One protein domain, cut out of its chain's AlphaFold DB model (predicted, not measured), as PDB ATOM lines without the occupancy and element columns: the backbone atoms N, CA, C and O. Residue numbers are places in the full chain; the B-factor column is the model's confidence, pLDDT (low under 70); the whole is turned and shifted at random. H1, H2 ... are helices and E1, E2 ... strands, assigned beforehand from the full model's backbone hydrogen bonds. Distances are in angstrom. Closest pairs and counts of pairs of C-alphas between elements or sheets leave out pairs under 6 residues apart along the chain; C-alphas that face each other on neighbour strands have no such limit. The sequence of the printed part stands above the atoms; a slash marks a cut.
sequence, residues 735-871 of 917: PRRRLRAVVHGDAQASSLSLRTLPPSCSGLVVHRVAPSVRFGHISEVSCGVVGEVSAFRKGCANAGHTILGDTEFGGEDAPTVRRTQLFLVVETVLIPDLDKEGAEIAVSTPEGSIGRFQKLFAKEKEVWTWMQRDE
ATOM      1  N   PRO A 735     228.777 206.828 187.372       78.69
ATOM      2  CA  PRO A 735     228.472 207.721 188.482       78.69
ATOM      3  C   PRO A 735     226.995 207.633 188.858       78.69
ATOM      4  O   PRO A 735     226.137 207.344 188.012       78.69
ATOM      5  N   ARG A 736     226.703 207.935 190.125       86.19
ATOM      6  CA  ARG A 736     225.336 208.069 190.631       86.19
ATOM      7  C   ARG A 736     224.683 209.289 189.983       86.19
ATOM      8  O   ARG A 736     225.283 210.361 189.907       86.19
ATOM      9  N   ARG A 737     223.455 209.132 189.498       90.00
ATOM     10  CA  ARG A 737     222.729 210.169 188.749       90.00
ATOM     11  C   ARG A 737     221.355 210.388 189.361       90.00
ATOM     12  O   ARG A 737     220.754 209.440 189.852       90.00
ATOM     13  N   ARG A 738     220.821 211.607 189.284       90.88
ATOM     14  CA  ARG A 738     219.386 211.865 189.461       90.88
ATOM     15  C   ARG A 738     218.771 212.116 188.095       90.88
ATOM     16  O   ARG A 738     219.197 213.008 187.361       90.88
ATOM     17  N   LEU A 739     217.788 211.296 187.756       91.44
ATOM     18  CA  LEU A 739     216.986 211.429 186.553       91.44
ATOM     19  C   LEU A 739     215.732 212.241 186.858       91.44
ATOM     20  O   LEU A 739     215.193 212.133 187.960       91.44
ATOM     21  N   ARG A 740     215.231 212.976 185.861       91.69
ATOM     22  CA  ARG A 740     213.904 213.602 185.902       91.69
ATOM     23  C   ARG A 740     213.102 213.225 184.663       91.69
ATOM     24  O   ARG A 740     213.607 213.322 183.542       91.69
ATOM     25  N   ALA A 741     211.869 212.782 184.871       92.19
ATOM     26  CA  ALA A 741     211.028 212.162 183.857       92.19
ATOM     27  C   ALA A 741     209.590 212.686 183.904       92.19
ATOM     28  O   ALA A 741     209.107 213.084 184.966       92.19
ATOM     29  N   VAL A 742     208.883 212.605 182.775       91.19
ATOM     30  CA  VAL A 742     207.415 212.675 182.754       91.19
ATOM     31  C   VAL A 742     206.868 211.300 182.385       91.19
ATOM     32  O   VAL A 742     207.154 210.795 181.299       91.19
ATOM     33  N   VAL A 743     206.092 210.703 183.285       90.81
ATOM     34  CA  VAL A 743     205.425 209.404 183.108       90.81
ATOM     35  C   VAL A 743     203.930 209.597 182.863       90.81
ATOM     36  O   VAL A 743     203.353 210.603 183.292       90.81
ATOM     37  N   HIS A 744     203.287 208.650 182.177       87.44
ATOM     38  CA  HIS A 744     201.821 208.624 182.130       87.44
ATOM     39  C   HIS A 744     201.233 208.146 183.468       87.44
ATOM     40  O   HIS A 744     201.907 207.502 184.273       87.44
ATOM     41  N   GLY A 745     199.953 208.444 183.687       84.56
ATOM     42  CA  GLY A 745     199.232 208.094 184.906       84.56
ATOM     43  C   GLY A 745     199.511 209.040 186.077       84.56
ATOM     44  O   GLY A 745     200.373 209.920 186.022       84.56
ATOM     45  N   ASP A 746     198.739 208.853 187.143       86.88
ATOM     46  CA  ASP A 746     198.917 209.523 188.429       86.88
ATOM     47  C   ASP A 746     199.893 208.697 189.277       86.88
ATOM     48  O   ASP A 746     199.520 207.652 189.793       86.88
ATOM     49  N   ALA A 747     201.144 209.144 189.393       83.44
ATOM     50  CA  ALA A 747     202.185 208.475 190.174       83.44
ATOM     51  C   ALA A 747     202.069 208.720 191.690       83.44
ATOM     52  O   ALA A 747     202.842 208.155 192.460       83.44
ATOM     53  N   GLN A 748     201.151 209.586 192.129       78.94
ATOM     54  CA  GLN A 748     200.901 209.876 193.541       78.94
ATOM     55  C   GLN A 748     199.825 208.944 194.129       78.94
ATOM     56  O   GLN A 748     199.830 208.700 195.335       78.94
ATOM     57  N   ALA A 749     198.937 208.402 193.289       68.31
ATOM     58  CA  ALA A 749     197.836 207.517 193.683       68.31
ATOM     59  C   ALA A 749     198.017 206.025 193.303       68.31
ATOM     60  O   ALA A 749     197.082 205.242 193.479       68.31
ATOM     61  N   SER A 750     199.170 205.618 192.755       65.25
ATOM     62  CA  SER A 750     199.324 204.342 192.029       65.25
ATOM     63  C   SER A 750     200.418 203.388 192.547       65.25
ATOM     64  O   SER A 750     200.997 203.560 193.617       65.25
ATOM     65  N   SER A 751     200.697 202.350 191.749       64.75
ATOM     66  CA  SER A 751     201.735 201.333 191.932       64.75
ATOM     67  C   SER A 751     203.178 201.846 191.860       64.75
ATOM     68  O   SER A 751     204.065 201.144 192.350       64.75
ATOM     69  N   LEU A 752     203.452 203.015 191.260       77.31
ATOM     70  CA  LEU A 752     204.830 203.466 191.019       77.31
ATOM     71  C   LEU A 752     205.544 203.813 192.331       77.31
ATOM     72  O   LEU A 752     205.400 204.897 192.890       77.31
ATOM     73  N   SER A 753     206.375 202.890 192.802       81.00
ATOM     74  CA  SER A 753     207.117 203.019 194.052       81.00
ATOM     75  C   SER A 753     208.538 202.480 193.904       81.00
ATOM     76  O   SER A 753     208.858 201.760 192.959       81.00
ATOM     77  N   LEU A 754     209.406 202.746 194.884       79.25
ATOM     78  CA  LEU A 754     210.735 202.121 194.927       79.25
ATOM     79  C   LEU A 754     210.684 200.583 195.016       79.25
ATOM     80  O   LEU A 754     211.687 199.942 194.737       79.25
ATOM     81  N   ARG A 755     209.537 199.983 195.373       78.56
ATOM     82  CA  ARG A 755     209.348 198.520 195.381       78.56
ATOM     83  C   ARG A 755     209.060 197.938 193.993       78.56
ATOM     84  O   ARG A 755     209.270 196.749 193.799       78.56
ATOM     85  N   THR A 756     208.560 198.748 193.056       80.88
ATOM     86  CA  THR A 756     208.264 198.335 191.670       80.88
ATOM     87  C   THR A 756     209.364 198.727 190.683       80.88
ATOM     88  O   THR A 756     209.328 198.317 189.528       80.88
ATOM     89  N   LEU A 757     210.334 199.536 191.119       85.94
ATOM     90  CA  LEU A 757     211.523 199.885 190.347       85.94
ATOM     91  C   LEU A 757     212.683 198.913 190.648       85.94
ATOM     92  O   LEU A 757     212.702 198.295 191.713       85.94
ATOM     93  N   PRO A 758     213.672 198.773 189.743       85.31
ATOM     94  CA  PRO A 758     214.848 197.943 189.994       85.31
ATOM     95  C   PRO A 758     215.658 198.402 191.220       85.31
ATOM     96  O   PRO A 758     215.672 199.597 191.515       85.31
ATOM     97  N   PRO A 759     216.438 197.511 191.868       84.31
ATOM     98  CA  PRO A 759     217.265 197.854 193.035       84.31
ATOM     99  C   PRO A 759     218.319 198.952 192.803       84.31
ATOM    100  O   PRO A 759     218.848 199.510 193.759       84.31
ATOM    101  N   SER A 760     218.630 199.274 191.543       85.38
ATOM    102  CA  SER A 760     219.478 200.408 191.154       85.38
ATOM    103  C   SER A 760     218.817 201.780 191.343       85.38
ATOM    104  O   SER A 760     219.499 202.799 191.223       85.38
ATOM    105  N   CYS A 761     217.508 201.819 191.609       87.75
ATOM    106  CA  CYS A 761     216.710 203.028 191.782       87.75
ATOM    107  C   CYS A 761     216.531 203.383 193.268       87.75
ATOM    108  O   CYS A 761     216.293 202.522 194.110       87.75
ATOM    109  N   SER A 762     216.604 204.670 193.603       90.25
ATOM    110  CA  SER A 762     216.520 205.174 194.980       90.25
ATOM    111  C   SER A 762     215.935 206.587 195.031       90.25
ATOM    112  O   SER A 762     216.051 207.348 194.076       90.25
ATOM    113  N   GLY A 763     215.299 206.961 196.146       86.69
ATOM    114  CA  GLY A 763     214.804 208.329 196.356       86.69
ATOM    115  C   GLY A 763     213.846 208.834 195.269       86.69
ATOM    116  O   GLY A 763     214.042 209.934 194.757       86.69
ATOM    117  N   LEU A 764     212.846 208.024 194.898       89.38
ATOM    118  CA  LEU A 764     211.775 208.421 193.981       89.38
ATOM    119  C   LEU A 764     210.939 209.550 194.607       89.38
ATOM    120  O   LEU A 764     210.426 209.395 195.715       89.38
ATOM    121  N   VAL A 765     210.776 210.659 193.886       90.12
ATOM    122  CA  VAL A 765     209.977 211.823 194.295       90.12
ATOM    123  C   VAL A 765     209.014 212.198 193.174       90.12
ATOM    124  O   VAL A 765     209.437 212.421 192.042       90.12
ATOM    125  N   VAL A 766     207.723 212.324 193.492       90.31
ATOM    126  CA  VAL A 766     206.718 212.910 192.592       90.31
ATOM    127  C   VAL A 766     206.678 214.418 192.839       90.31
ATOM    128  O   VAL A 766     206.441 214.857 193.961       90.31
ATOM    129  N   HIS A 767     206.936 215.224 191.810       88.75
ATOM    130  CA  HIS A 767     206.955 216.688 191.918       88.75
ATOM    131  C   HIS A 767     205.587 217.322 191.676       88.75
ATOM    132  O   HIS A 767     205.253 218.329 192.295       88.75
ATOM    133  N   ARG A 768     204.827 216.774 190.722       89.25
ATOM    134  CA  ARG A 768     203.474 217.217 190.374       89.25
ATOM    135  C   ARG A 768     202.758 216.161 189.545       89.25
ATOM    136  O   ARG A 768     203.386 215.473 188.740       89.25
ATOM    137  N   VAL A 769     201.441 216.135 189.686       89.00
ATOM    138  CA  VAL A 769     200.504 215.404 188.829       89.00
ATOM    139  C   VAL A 769     199.608 216.433 188.139       89.00
ATOM    140  O   VAL A 769     199.267 217.457 188.734       89.00
ATOM    141  N   ALA A 770     199.244 216.197 186.880       85.88
ATOM    142  CA  ALA A 770     198.266 217.011 186.164       85.88
ATOM    143  C   ALA A 770     197.306 216.135 185.346       85.88
ATOM    144  O   ALA A 770     197.733 215.107 184.809       85.88
ATOM    145  N   PRO A 771     196.027 216.532 185.214       82.75
ATOM    146  CA  PRO A 771     195.099 215.863 184.314       82.75
ATOM    147  C   PRO A 771     195.520 216.087 182.857       82.75
ATOM    148  O   PRO A 771     196.037 217.145 182.494       82.75
ATOM    149  N   SER A 772     195.277 215.086 182.015       79.94
ATOM    150  CA  SER A 772     195.513 215.136 180.574       79.94
ATOM    151  C   SER A 772     194.326 214.533 179.839       79.94
ATOM    152  O   SER A 772     193.950 213.389 180.084       79.94
ATOM    153  N   VAL A 773     193.781 215.260 178.860       72.56
ATOM    154  CA  VAL A 773     192.682 214.756 178.014       72.56
ATOM    155  C   VAL A 773     193.108 213.513 177.220       72.56
ATOM    156  O   VAL A 773     192.272 212.679 176.879       72.56
ATOM    157  N   ARG A 774     194.409 213.364 176.934       70.56
ATOM    158  CA  ARG A 774     194.938 212.263 176.118       70.56
ATOM    159  C   ARG A 774     195.409 211.056 176.928       70.56
ATOM    160  O   ARG A 774     195.301 209.940 176.434       70.56
ATOM    161  N   PHE A 775     195.948 211.272 178.126       72.19
ATOM    162  CA  PHE A 775     196.588 210.220 178.931       72.19
ATOM    163  C   PHE A 775     195.892 209.970 180.283       72.19
ATOM    164  O   PHE A 775     196.378 209.189 181.097       72.19
ATOM    165  N   GLY A 776     194.769 210.647 180.547       79.75
ATOM    166  CA  GLY A 776     194.091 210.677 181.845       79.75
ATOM    167  C   GLY A 776     194.837 211.569 182.835       79.75
ATOM    168  O   GLY A 776     194.354 212.639 183.192       79.75
ATOM    169  N   HIS A 777     196.049 211.161 183.209       86.94
ATOM    170  CA  HIS A 777     196.973 211.930 184.041       86.94
ATOM    171  C   HIS A 777     198.403 211.823 183.505       86.94
ATOM    172  O   HIS A 777     198.759 210.856 182.829       86.94
ATOM    173  N   ILE A 778     199.223 212.823 183.819       90.31
ATOM    174  CA  ILE A 778     200.677 212.805 183.643       90.31
ATOM    175  C   ILE A 778     201.349 213.232 184.947       90.31
ATOM    176  O   ILE A 778     200.856 214.124 185.643       90.31
ATOM    177  N   SER A 779     202.489 212.622 185.262       91.31
ATOM    178  CA  SER A 779     203.231 212.888 186.499       91.31
ATOM    179  C   SER A 779     204.689 213.211 186.209       91.31
ATOM    180  O   SER A 779     205.342 212.522 185.428       91.31
ATOM    181  N   GLU A 780     205.215 214.254 186.847       92.31
ATOM    182  CA  GLU A 780     206.645 214.562 186.821       92.31
ATOM    183  C   GLU A 780     207.321 213.938 188.035       92.31
ATOM    184  O   GLU A 780     206.958 214.237 189.175       92.31
ATOM    185  N   VAL A 781     208.321 213.096 187.787       91.88
ATOM    186  CA  VAL A 781     209.038 212.343 188.817       91.88
ATOM    187  C   VAL A 781     210.544 212.567 188.707       91.88
ATOM    188  O   VAL A 781     211.068 212.770 187.610       91.88
ATOM    189  N   SER A 782     211.253 212.502 189.830       91.56
ATOM    190  CA  SER A 782     212.708 212.324 189.853       91.56
ATOM    191  C   SER A 782     213.091 211.061 190.615       91.56
ATOM    192  O   SER A 782     212.373 210.622 191.510       91.56
ATOM    193  N   CYS A 783     214.205 210.442 190.229       91.81
ATOM    194  CA  CYS A 783     214.703 209.212 190.840       91.81
ATOM    195  C   CYS A 783     216.234 209.168 190.760       91.81
ATOM    196  O   CYS A 783     216.819 209.522 189.734       91.81
ATOM    197  N   GLY A 784     216.894 208.750 191.837       90.50
ATOM    198  CA  GLY A 784     218.319 208.434 191.844       90.50
ATOM    199  C   GLY A 784     218.573 207.067 191.211       90.50
ATOM    200  O   GLY A 784     217.913 206.101 191.582       90.50
ATOM    201  N   VAL A 785     219.524 206.967 190.284       88.94
ATOM    202  CA  VAL A 785     219.865 205.737 189.555       88.94
ATOM    203  C   VAL A 785     221.374 205.496 189.582       88.94
ATOM    204  O   VAL A 785     222.172 206.426 189.429       88.94
ATOM    205  N   VAL A 786     221.758 204.231 189.764       83.56
ATOM    206  CA  VAL A 786     223.143 203.745 189.705       83.56
ATOM    207  C   VAL A 786     223.265 202.695 188.598       83.56
ATOM    208  O   VAL A 786     222.524 201.717 188.598       83.56
ATOM    209  N   GLY A 787     224.197 202.879 187.660       78.00
ATOM    210  CA  GLY A 787     224.322 202.018 186.476       78.00
ATOM    211  C   GLY A 787     223.500 202.521 185.283       78.00
ATOM    212  O   GLY A 787     223.448 203.727 185.035       78.00
ATOM    213  N   GLU A 788     222.907 201.603 184.516       79.56
ATOM    214  CA  GLU A 788     222.203 201.936 183.271       79.56
ATOM    215  C   GLU A 788     220.855 202.640 183.486       79.56
ATOM    216  O   GLU A 788     220.078 202.306 184.382       79.56
ATOM    217  N   VAL A 789     220.547 203.590 182.597       85.56
ATOM    218  CA  VAL A 789     219.277 204.334 182.608       85.56
ATOM    219  C   VAL A 789     218.128 203.502 182.019       85.56
ATOM    220  O   VAL A 789     216.995 203.610 182.498       85.56
ATOM    221  N   SER A 790     218.430 202.612 181.067       83.31
ATOM    222  CA  SER A 790     217.566 201.529 180.563       83.31
ATOM    223  C   SER A 790     216.758 200.825 181.671       83.31
ATOM    224  O   SER A 790     215.549 200.624 181.535       83.31
ATOM    225  N   ALA A 791     217.385 200.528 182.815       84.94
ATOM    226  CA  ALA A 791     216.752 199.853 183.946       84.94
ATOM    227  C   ALA A 791     215.595 200.674 184.544       84.94
ATOM    228  O   ALA A 791     214.514 200.137 184.785       84.94
ATOM    229  N   PHE A 792     215.780 201.985 184.736       89.12
ATOM    230  CA  PHE A 792     214.720 202.872 185.231       89.12
ATOM    231  C   PHE A 792     213.575 203.006 184.218       89.12
ATOM    232  O   PHE A 792     212.408 202.947 184.609       89.12
ATOM    233  N   ARG A 793     213.901 203.120 182.921       90.00
ATOM    234  CA  ARG A 793     212.921 203.181 181.820       90.00
ATOM    235  C   ARG A 793     212.028 201.933 181.805       90.00
ATOM    236  O   ARG A 793     210.803 202.046 181.876       90.00
ATOM    237  N   LYS A 794     212.645 200.746 181.841       87.19
ATOM    238  CA  LYS A 794     211.963 199.444 181.906       87.19
ATOM    239  C   LYS A 794     211.163 199.260 183.202       87.19
ATOM    240  O   LYS A 794     210.047 198.756 183.163       87.19
ATOM    241  N   GLY A 795     211.691 199.719 184.340       87.25
ATOM    242  CA  GLY A 795     210.982 199.719 185.625       87.25
ATOM    243  C   GLY A 795     209.702 200.556 185.607       87.25
ATOM    244  O   GLY A 795     208.661 200.099 186.071       87.25
ATOM    245  N   CYS A 796     209.757 201.755 185.023       88.06
ATOM    246  CA  CYS A 796     208.588 202.620 184.854       88.06
ATOM    247  C   CYS A 796     207.516 201.968 183.964       88.06
ATOM    248  O   CYS A 796     206.345 201.955 184.339       88.06
ATOM    249  N   ALA A 797     207.911 201.369 182.833       86.06
ATOM    250  CA  ALA A 797     206.992 200.639 181.956       86.06
ATOM    251  C   ALA A 797     206.339 199.436 182.670       86.06
ATOM    252  O   ALA A 797     205.114 199.341 182.712       86.06
ATOM    253  N   ASN A 798     207.137 198.583 183.325       84.31
ATOM    254  CA  ASN A 798     206.649 197.425 184.085       84.31
ATOM    255  C   ASN A 798     205.691 197.807 185.228       84.31
ATOM    256  O   ASN A 798     204.788 197.042 185.554       84.31
ATOM    257  N   ALA A 799     205.870 198.981 185.842       84.31
ATOM    258  CA  ALA A 799     204.993 199.476 186.902       84.31
ATOM    259  C   ALA A 799     203.645 200.032 186.390       84.31
ATOM    260  O   ALA A 799     202.815 200.427 187.212       84.31
ATOM    261  N   GLY A 800     203.430 200.087 185.068       82.81
ATOM    262  CA  GLY A 800     202.257 200.704 184.441       82.81
ATOM    263  C   GLY A 800     202.349 202.229 184.319       82.81
ATOM    264  O   GLY A 800     201.320 202.899 184.324       82.81
ATOM    265  N   HIS A 801     203.571 202.773 184.263       87.44
ATOM    266  CA  HIS A 801     203.877 204.207 184.233       87.44
ATOM    267  C   HIS A 801     204.981 204.530 183.216       87.44
ATOM    268  O   HIS A 801     205.986 205.168 183.531       87.44
ATOM    269  N   THR A 802     204.814 204.081 181.973       88.81
ATOM    270  CA  THR A 802     205.755 204.334 180.870       88.81
ATOM    271  C   THR A 802     206.085 205.827 180.723       88.81
ATOM    272  O   THR A 802     205.212 206.701 180.798       88.81
ATOM    273  N   ILE A 803     207.365 206.127 180.494       90.25
ATOM    274  CA  ILE A 803     207.858 207.490 180.264       90.25
ATOM    275  C   ILE A 803     207.316 208.006 178.924       90.25
ATOM    276  O   ILE A 803     207.301 207.286 177.924       90.25
ATOM    277  N   LEU A 804     206.868 209.264 178.878       87.12
ATOM    278  CA  LEU A 804     206.318 209.840 177.651       87.12
ATOM    279  C   LEU A 804     207.377 209.867 176.539       87.12
ATOM    280  O   LEU A 804     208.502 210.338 176.728       87.12
ATOM    281  N   GLY A 805     206.998 209.377 175.359       79.12
ATOM    282  CA  GLY A 805     207.904 209.243 174.216       79.12
ATOM    283  C   GLY A 805     208.878 208.057 174.279       79.12
ATOM    284  O   GLY A 805     209.721 207.962 173.393       79.12
ATOM    285  N   ASP A 806     208.774 207.160 175.266       82.62
ATOM    286  CA  ASP A 806     209.568 205.924 175.316       82.62
ATOM    287  C   ASP A 806     208.953 204.832 174.426       82.62
ATOM    288  O   ASP A 806     208.108 204.045 174.853       82.62
ATOM    289  N   THR A 807     209.351 204.811 173.153       77.50
ATOM    290  CA  THR A 807     208.887 203.817 172.168       77.50
ATOM    291  C   THR A 807     209.587 202.463 172.290       77.50
ATOM    292  O   THR A 807     209.120 201.495 171.707       77.50
ATOM    293  N   GLU A 808     210.703 202.386 173.018       78.50
ATOM    294  CA  GLU A 808     211.496 201.160 173.179       78.50
ATOM    295  C   GLU A 808     210.856 200.231 174.216       78.50
ATOM    296  O   GLU A 808     210.633 199.055 173.945       78.50
ATOM    297  N   PHE A 809     210.489 200.778 175.382       79.00
ATOM    298  CA  PHE A 809     209.839 200.013 176.454       79.00
ATOM    299  C   PHE A 809     208.309 200.158 176.472       79.00
ATOM    300  O   PHE A 809     207.640 199.412 177.182       79.00
ATOM    301  N   GLY A 810     207.743 201.102 175.708       66.56
ATOM    302  CA  GLY A 810     206.298 201.347 175.640       66.56
ATOM    303  C   GLY A 810     205.531 200.616 174.530       66.56
ATOM    304  O   GLY A 810     204.303 200.615 174.573       66.56
ATOM    305  N   GLY A 811     206.213 200.020 173.545       63.78
ATOM    306  CA  GLY A 811     205.579 199.326 172.412       63.78
ATOM    307  C   GLY A 811     204.800 200.240 171.448       63.78
ATOM    308  O   GLY A 811     204.947 201.463 171.471       63.78
ATOM    309  N   GLU A 812     203.953 199.654 170.591       51.91
ATOM    310  CA  GLU A 812     203.124 200.410 169.627       51.91
ATOM    311  C   GLU A 812     202.114 201.352 170.313       51.91
ATOM    312  O   GLU A 812     201.808 202.424 169.786       51.91
ATOM    313  N   ASP A 813     201.654 200.993 171.514       53.12
ATOM    314  CA  ASP A 813     200.729 201.783 172.337       53.12
ATOM    315  C   ASP A 813     201.425 202.863 173.195       53.12
ATOM    316  O   ASP A 813     200.770 203.528 174.006       53.12
ATOM    317  N   ALA A 814     202.741 203.072 173.039       59.50
ATOM    318  CA  ALA A 814     203.511 204.007 173.857       59.50
ATOM    319  C   ALA A 814     202.878 205.420 173.895       59.50
ATOM    320  O   ALA A 814     202.553 205.992 172.842       59.50
ATOM    321  N   PRO A 815     202.761 206.056 175.082       60.53
ATOM    322  CA  PRO A 815     202.172 207.384 175.222       60.53
ATOM    323  C   PRO A 815     203.095 208.463 174.627       60.53
ATOM    324  O   PRO A 815     203.925 209.089 175.288       60.53
ATOM    325  N   THR A 816     202.957 208.675 173.319       58.16
ATOM    326  CA  THR A 816     203.829 209.520 172.497       58.16
ATOM    327  C   THR A 816     203.230 210.904 172.277       58.16
ATOM    328  O   THR A 816     202.207 211.070 171.607       58.16
ATOM    329  N   VAL A 817     203.882 211.955 172.774       54.09
ATOM    330  CA  VAL A 817     203.653 213.325 172.276       54.09
ATOM    331  C   VAL A 817     204.184 213.405 170.828       54.09
ATOM    332  O   VAL A 817     204.996 212.580 170.427       54.09
ATOM    333  N   ARG A 818     203.685 214.328 169.985       47.78
ATOM    334  CA  ARG A 818     204.118 214.412 168.570       47.78
ATOM    335  C   ARG A 818     205.650 214.560 168.474       47.78
ATOM    336  O   ARG A 818     206.182 215.521 169.021       47.78
ATOM    337  N   ARG A 819     206.283 213.692 167.664       47.50
ATOM    338  CA  ARG A 819     207.738 213.417 167.544       47.50
ATOM    339  C   ARG A 819     208.277 212.524 168.674       47.50
ATOM    340  O   ARG A 819     207.973 212.736 169.841       47.50
ATOM    341  N   THR A 820     209.110 211.549 168.305       52.12
ATOM    342  CA  THR A 820     209.705 210.470 169.126       52.12
ATOM    343  C   THR A 820     210.775 210.952 170.122       52.12
ATOM    344  O   THR A 820     211.849 210.374 170.242       52.12
ATOM    345  N   GLN A 821     210.523 212.059 170.825       66.06
ATOM    346  CA  GLN A 821     211.460 212.616 171.799       66.06
ATOM    347  C   GLN A 821     211.122 212.141 173.213       66.06
ATOM    348  O   GLN A 821     210.079 212.491 173.761       66.06
ATOM    349  N   LEU A 822     212.044 211.386 173.811       83.94
ATOM    350  CA  LEU A 822     211.935 210.830 175.158       83.94
ATOM    351  C   LEU A 822     211.912 211.931 176.235       83.94
ATOM    352  O   LEU A 822     212.843 212.742 176.333       83.94
ATOM    353  N   PHE A 823     210.885 211.946 177.087       88.12
ATOM    354  CA  PHE A 823     210.725 212.891 178.202       88.12
ATOM    355  C   PHE A 823     211.494 212.444 179.461       88.12
ATOM    356  O   PHE A 823     210.945 212.387 180.559       88.12
ATOM    357  N   LEU A 824     212.793 212.168 179.299       89.88
ATOM    358  CA  LEU A 824     213.752 211.817 180.356       89.88
ATOM    359  C   LEU A 824     215.024 212.677 180.239       89.88
ATOM    360  O   LEU A 824     215.488 212.924 179.124       89.88
ATOM    361  N   VAL A 825     215.575 213.152 181.361       90.19
ATOM    362  CA  VAL A 825     216.885 213.839 181.433       90.19
ATOM    363  C   VAL A 825     217.717 213.366 182.627       90.19
ATOM    364  O   VAL A 825     217.161 212.933 183.635       90.19
ATOM    365  N   VAL A 826     219.042 213.528 182.540       90.56
ATOM    366  CA  VAL A 826     219.958 213.479 183.695       90.56
ATOM    367  C   VAL A 826     220.051 214.879 184.311       90.56
ATOM    368  O   VAL A 826     220.790 215.736 183.829       90.56
ATOM    369  N   GLU A 827     219.278 215.116 185.368       88.94
ATOM    370  CA  GLU A 827     219.201 216.401 186.076       88.94
ATOM    371  C   GLU A 827     220.421 216.653 186.970       88.94
ATOM    372  O   GLU A 827     220.855 217.791 187.121       88.94
ATOM    373  N   THR A 828     220.982 215.603 187.573       89.44
ATOM    374  CA  THR A 828     222.152 215.708 188.460       89.44
ATOM    375  C   THR A 828     223.091 214.533 188.246       89.44
ATOM    376  O   THR A 828     222.641 213.400 188.066       89.44
ATOM    377  N   VAL A 829     224.392 214.786 188.327       90.12
ATOM    378  CA  VAL A 829     225.430 213.761 188.456       90.12
ATOM    379  C   VAL A 829     226.198 214.001 189.754       90.12
ATOM    380  O   VAL A 829     226.560 215.137 190.059       90.12
ATOM    381  N   LEU A 830     226.414 212.944 190.536       87.94
ATOM    382  CA  LEU A 830     227.351 212.974 191.652       87.94
ATOM    383  C   LEU A 830     228.720 212.554 191.122       87.94
ATOM    384  O   LEU A 830     228.850 211.525 190.455       87.94
ATOM    385  N   ILE A 831     229.722 213.383 191.389       86.25
ATOM    386  CA  ILE A 831     231.101 213.204 190.936       86.25
ATOM    387  C   ILE A 831     232.003 213.141 192.172       86.25
ATOM    388  O   ILE A 831     231.745 213.876 193.126       86.25
ATOM    389  N   PRO A 832     233.038 212.290 192.211       78.50
ATOM    390  CA  PRO A 832     233.976 212.302 193.325       78.50
ATOM    391  C   PRO A 832     234.796 213.600 193.308       78.50
ATOM    392  O   PRO A 832     235.242 214.046 192.249       78.50
ATOM    393  N   ASP A 833     235.011 214.185 194.484       79.75
ATOM    394  CA  ASP A 833     235.991 215.250 194.683       79.75
ATOM    395  C   ASP A 833     237.393 214.625 194.546       79.75
ATOM    396  O   ASP A 833     237.789 213.762 195.331       79.75
ATOM    397  N   LEU A 834     238.131 214.994 193.496       75.06
ATOM    398  CA  LEU A 834     239.465 214.438 193.248       75.06
ATOM    399  C   LEU A 834     240.538 215.043 194.161       75.06
ATOM    400  O   LEU A 834     241.598 214.425 194.300       75.06
ATOM    401  N   ASP A 835     240.243 216.186 194.792       71.44
ATOM    402  CA  ASP A 835     241.122 216.905 195.717       71.44
ATOM    403  C   ASP A 835     240.858 216.513 197.189       71.44
ATOM    404  O   ASP A 835     241.686 216.785 198.062       71.44
ATOM    405  N   LYS A 836     239.727 215.847 197.482       74.69
ATOM    406  CA  LYS A 836     239.361 215.340 198.820       74.69
ATOM    407  C   LYS A 836     238.841 213.907 198.768       74.69
ATOM    408  O   LYS A 836     237.685 213.659 198.424       74.69
ATOM    409  N   GLU A 837     239.673 212.959 199.194       68.50
ATOM    410  CA  GLU A 837     239.292 211.544 199.241       68.50
ATOM    411  C   GLU A 837     237.994 211.313 200.038       68.50
ATOM    412  O   GLU A 837     237.873 211.696 201.201       68.50
ATOM    413  N   GLY A 838     237.021 210.663 199.395       67.06
ATOM    414  CA  GLY A 838     235.750 210.263 200.007       67.06
ATOM    415  C   GLY A 838     234.606 211.284 199.935       67.06
ATOM    416  O   GLY A 838     233.503 210.948 200.359       67.06
ATOM    417  N   ALA A 839     234.814 212.487 199.388       77.19
ATOM    418  CA  ALA A 839     233.728 213.448 199.162       77.19
ATOM    419  C   ALA A 839     233.090 213.293 197.763       77.19
ATOM    420  O   ALA A 839     233.775 213.010 196.781       77.19
ATOM    421  N   GLU A 840     231.772 213.511 197.659       83.12
ATOM    422  CA  GLU A 840     231.036 213.611 196.385       83.12
ATOM    423  C   GLU A 840     230.489 215.040 196.208       83.12
ATOM    424  O   GLU A 840     229.913 215.619 197.131       83.12
ATOM    425  N   ILE A 841     230.625 215.597 195.004       85.94
ATOM    426  CA  ILE A 841     230.050 216.878 194.581       85.94
ATOM    427  C   ILE A 841     228.816 216.581 193.721       85.94
ATOM    428  O   ILE A 841     228.888 215.823 192.754       85.94
ATOM    429  N   ALA A 842     227.671 217.180 194.048       88.00
ATOM    430  CA  ALA A 842     226.456 217.067 193.245       88.00
ATOM    431  C   ALA A 842     226.378 218.223 192.236       88.00
ATOM    432  O   ALA A 842     226.110 219.362 192.616       88.00
ATOM    433  N   VAL A 843     226.581 217.933 190.948       88.50
ATOM    434  CA  VAL A 843     226.454 218.924 189.867       88.50
ATOM    435  C   VAL A 843     225.108 218.743 189.180       88.50
ATOM    436  O   VAL A 843     224.803 217.658 188.681       88.50
ATOM    437  N   SER A 844     224.298 219.802 189.164       86.00
ATOM    438  CA  SER A 844     222.940 219.799 188.614       86.00
ATOM    439  C   SER A 844     222.761 220.823 187.497       86.00
ATOM    440  O   SER A 844     223.469 221.826 187.425       86.00
ATOM    441  N   THR A 845     221.804 220.568 186.605       82.19
ATOM    442  CA  THR A 845     221.366 221.558 185.613       82.19
ATOM    443  C   THR A 845     220.600 222.703 186.293       82.19
ATOM    444  O   THR A 845     219.814 222.407 187.193       82.19
ATOM    445  N   PRO A 846     220.717 223.971 185.838       71.50
ATOM    446  CA  PRO A 846     220.030 225.109 186.458       71.50
ATOM    447  C   PRO A 846     218.515 224.913 186.612       71.50
ATOM    448  O   PRO A 846     217.867 224.308 185.745       71.50
ATOM    449  N   GLU A 847     217.927 225.457 187.680       54.88
ATOM    450  CA  GLU A 847     216.479 225.390 187.898       54.88
ATOM    451  C   GLU A 847     215.707 225.996 186.712       54.88
ATOM    452  O   GLU A 847     216.050 227.048 186.178       54.88
ATOM    453  N   GLY A 848     214.672 225.292 186.245       52.84
ATOM    454  CA  GLY A 848     213.888 225.685 185.067       52.84
ATOM    455  C   GLY A 848     214.475 225.279 183.706       52.84
ATOM    456  O   GLY A 848     213.768 225.358 182.702       52.84
ATOM    457  N   SER A 849     215.703 224.748 183.647       51.25
ATOM    458  CA  SER A 849     216.355 224.337 182.386       51.25
ATOM    459  C   SER A 849     215.626 223.228 181.605       51.25
ATOM    460  O   SER A 849     215.846 223.073 180.402       51.25
ATOM    461  N   ILE A 850     214.686 222.505 182.228       67.44
ATOM    462  CA  ILE A 850     213.810 221.522 181.567       67.44
ATOM    463  C   ILE A 850     212.521 222.194 181.048       67.44
ATOM    464  O   ILE A 850     211.403 221.704 181.236       67.44
ATOM    465  N   GLY A 851     212.661 223.321 180.343       68.69
ATOM    466  CA  GLY A 851     211.536 224.105 179.810       68.69
ATOM    467  C   GLY A 851     210.566 223.303 178.925       68.69
ATOM    468  O   GLY A 851     209.392 223.651 178.814       68.69
ATOM    469  N   ARG A 852     211.007 222.174 178.347       76.62
ATOM    470  CA  ARG A 852     210.136 221.228 177.622       76.62
ATOM    471  C   ARG A 852     209.071 220.562 178.508       76.62
ATOM    472  O   ARG A 852     207.951 220.376 178.043       76.62
ATOM    473  N   PHE A 853     209.380 220.246 179.770       85.62
ATOM    474  CA  PHE A 853     208.401 219.675 180.705       85.62
ATOM    475  C   PHE A 853     207.398 220.757 181.115       85.62
ATOM    476  O   PHE A 853     206.193 220.548 181.030       85.62
ATOM    477  N   GLN A 854     207.880 221.958 181.448       82.31
ATOM    478  CA  GLN A 854     207.016 223.098 181.773       82.31
ATOM    479  C   GLN A 854     206.032 223.429 180.636       82.31
ATOM    480  O   GLN A 854     204.840 223.573 180.899       82.31
ATOM    481  N   LYS A 855     206.498 223.463 179.377       83.12
ATOM    482  CA  LYS A 855     205.645 223.666 178.191       83.12
ATOM    483  C   LYS A 855     204.579 222.576 178.027       83.12
ATOM    484  O   LYS A 855     203.450 222.899 177.666       83.12
ATOM    485  N   LEU A 856     204.904 221.310 178.310       85.06
ATOM    486  CA  LEU A 856     203.928 220.212 178.279       85.06
ATOM    487  C   LEU A 856     202.837 220.405 179.345       85.06
ATOM    488  O   LEU A 856     201.656 220.420 179.010       85.06
ATOM    489  N   PHE A 857     203.223 220.619 180.607       84.56
ATOM    490  CA  PHE A 857     202.274 220.813 181.710       84.56
ATOM    491  C   PHE A 857     201.410 222.076 181.544       84.56
ATOM    492  O   PHE A 857     200.224 222.050 181.869       84.56
ATOM    493  N   ALA A 858     201.967 223.170 181.010       83.44
ATOM    494  CA  ALA A 858     201.203 224.377 180.690       83.44
ATOM    495  C   ALA A 858     200.139 224.103 179.613       83.44
ATOM    496  O   ALA A 858     198.973 224.445 179.795       83.44
ATOM    497  N   LYS A 859     200.521 223.406 178.536       81.94
ATOM    498  CA  LYS A 859     199.621 223.055 177.434       81.94
ATOM    499  C   LYS A 859     198.480 222.131 177.864       81.94
ATOM    500  O   LYS A 859     197.335 222.385 177.505       81.94
ATOM    501  N   GLU A 860     198.760 221.080 178.637       82.12
ATOM    502  CA  GLU A 860     197.700 220.192 179.141       82.12
ATOM    503  C   GLU A 860     196.736 220.955 180.072       82.12
ATOM    504  O   GLU A 860     195.521 220.778 179.975       82.12
ATOM    505  N   LYS A 861     197.242 221.891 180.891       80.00
ATOM    506  CA  LYS A 861     196.412 222.768 181.736       80.00
ATOM    507  C   LYS A 861     195.515 223.711 180.919       80.00
ATOM    508  O   LYS A 861     194.353 223.902 181.281       80.00
ATOM    509  N   GLU A 862     196.010 224.291 179.827       78.88
ATOM    510  CA  GLU A 862     195.197 225.108 178.909       78.88
ATOM    511  C   GLU A 862     194.091 224.282 178.241       78.88
ATOM    512  O   GLU A 862     192.933 224.692 178.238       78.88
ATOM    513  N   VAL A 863     194.420 223.086 177.740       77.38
ATOM    514  CA  VAL A 863     193.445 222.173 177.120       77.38
ATOM    515  C   VAL A 863     192.371 221.742 178.127       77.38
ATOM    516  O   VAL A 863     191.183 221.755 177.801       77.38
ATOM    517  N   TRP A 864     192.761 221.419 179.364       73.75
ATOM    518  CA  TRP A 864     191.830 221.019 180.421       73.75
ATOM    519  C   TRP A 864     190.910 222.166 180.865       73.75
ATOM    520  O   TRP A 864     189.699 221.990 180.988       73.75
ATOM    521  N   THR A 865     191.458 223.371 181.056       76.75
ATOM    522  CA  THR A 865     190.658 224.552 181.439       76.75
ATOM    523  C   THR A 865     189.759 225.061 180.311       76.75
ATOM    524  O   THR A 865     188.694 225.610 180.590       76.75
ATOM    525  N   TRP A 866     190.134 224.850 179.045       71.75
ATOM    526  CA  TRP A 866     189.243 225.057 177.902       71.75
ATOM    527  C   TRP A 866     188.058 224.080 177.930       71.75
ATOM    528  O   TRP A 866     186.915 224.522 177.847       71.75
ATOM    529  N   MET A 867     188.310 222.785 178.154       67.50
ATOM    530  CA  MET A 867     187.260 221.758 178.225       67.50
ATOM    531  C   MET A 867     186.250 222.022 179.358       67.50
ATOM    532  O   MET A 867     185.044 221.986 179.126       67.50
ATOM    533  N   GLN A 868     186.724 222.382 180.558       69.94
ATOM    534  CA  GLN A 868     185.846 222.718 181.692       69.94
ATOM    535  C   GLN A 868     184.973 223.962 181.443       69.94
ATOM    536  O   GLN A 868     183.869 224.057 181.978       69.94
ATOM    537  N   ARG A 869     185.441 224.923 180.634       65.25
ATOM    538  CA  ARG A 869     184.639 226.096 180.239       65.25
ATOM    539  C   ARG A 869     183.534 225.734 179.251       65.25
ATOM    540  O   ARG A 869     182.457 226.312 179.343       65.25
ATOM    541  N   ASP A 870     183.789 224.794 178.345       56.50
ATOM    542  CA  ASP A 870     182.816 224.340 177.343       56.50
ATOM    543  C   ASP A 870     181.681 223.520 177.994       56.50
ATOM    544  O   ASP A 870     180.505 223.727 177.686       56.50
ATOM    545  N   GLU A 871     182.008 222.681 178.989       53.19
ATOM    546  CA  GLU A 871     181.010 222.000 179.834       53.19
ATOM    547  C   GLU A 871     180.184 222.993 180.672       53.19
ATOM    548  O   GLU A 871     178.955 222.913 180.691       53.19
TER     549      GLU A 871
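This is residues 735 to 871 of the 917 residues of the protein "Hypothetical protein" of Polarella glacialis (UniProt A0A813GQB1). A twisted sheet of five strands, curled like part of a barrel, lies between two helices: short H1 is on one face, beside the strands and only just over none of them, and long H3 runs along the strands over the other face. The hairpin E4 and E5 makes one end of the long axis and the last residues of H3 the other; little H2 sits beside H1, off the sheet. The 137 printed residues hold five named strands and three named helices, in the order E1 E2 E3 H1 H2 E4 E5 H3. The sheet's order is E2 E3 E1 E4 E5, all antiparallel, and the class is mixed, helices and strands. The whole is compact, with a radius of gyration of the C-alphas of 16.2 A, yet its outline is a rod of 62 by 29 by 28 A.

Find C-alpha 737 at (222.729, 210.169, 188.749); from there E1 runs 22.0 A to residue 744. E2, residues 761 to 772, spans 26.9 A and bends by 66 degrees at residue 764. E3, residues 776 to 785, spans 27.4 A. H1 is residues 789 to 798, and H2 is residues 807 to 810. E4, residues 824 to 832, spans 24.0 A, and E5 is residues 840 to 844. H3 starts at C-alpha 851, (211.536, 224.105, 179.810), and runs 30.6 A to C-alpha 871, (181.010, 222.000, 179.834).

Begin at edge strand E2, which forms a hairpin with E3: N 765 and O 782 are 2.9 A apart, within hydrogen-bond range. Next, E3 and E1 pair through N 739 and O 783, 2.8 A. E1 and E4 pair through N 738 and O 828, 2.8 A. The hairpin of E4 and edge strand E5 has N 841 and O 831 at 2.8 A. E3, H1 and H2, and E4 form a split strand-helix-strand unit, two strands running the same way with E1 between them; its crossover is right-handed. In three layers, helices on both faces of the sheet, H1 has a height of 7.7 A and H3 of 9.2 A over it. H3 runs along the strands, at 15 degrees to E3 on the local plane; its closest C-alphas to E2 are Glu 860 and Ser 772, 5.7 A. H1 and H2 touch, closest at the C-alphas of Lys 794 and Phe 809, 5.9 A; H1 and H3 are apart. In H1 and H3 every O i to N i+4 pair is within hydrogen-bond range; H2 is too short for one.

The farthest C-alphas, Asp 835 and Glu 871, are 62.4 A apart. The printed part has no cut. The links E1 to E2 and H2 to E4 are long. The mean pLDDT of the printed part is 79.6; look for values under 70 at residues 749 to 751, 810 to 821, 837 to 838, 847 to 851 and 867 to 871.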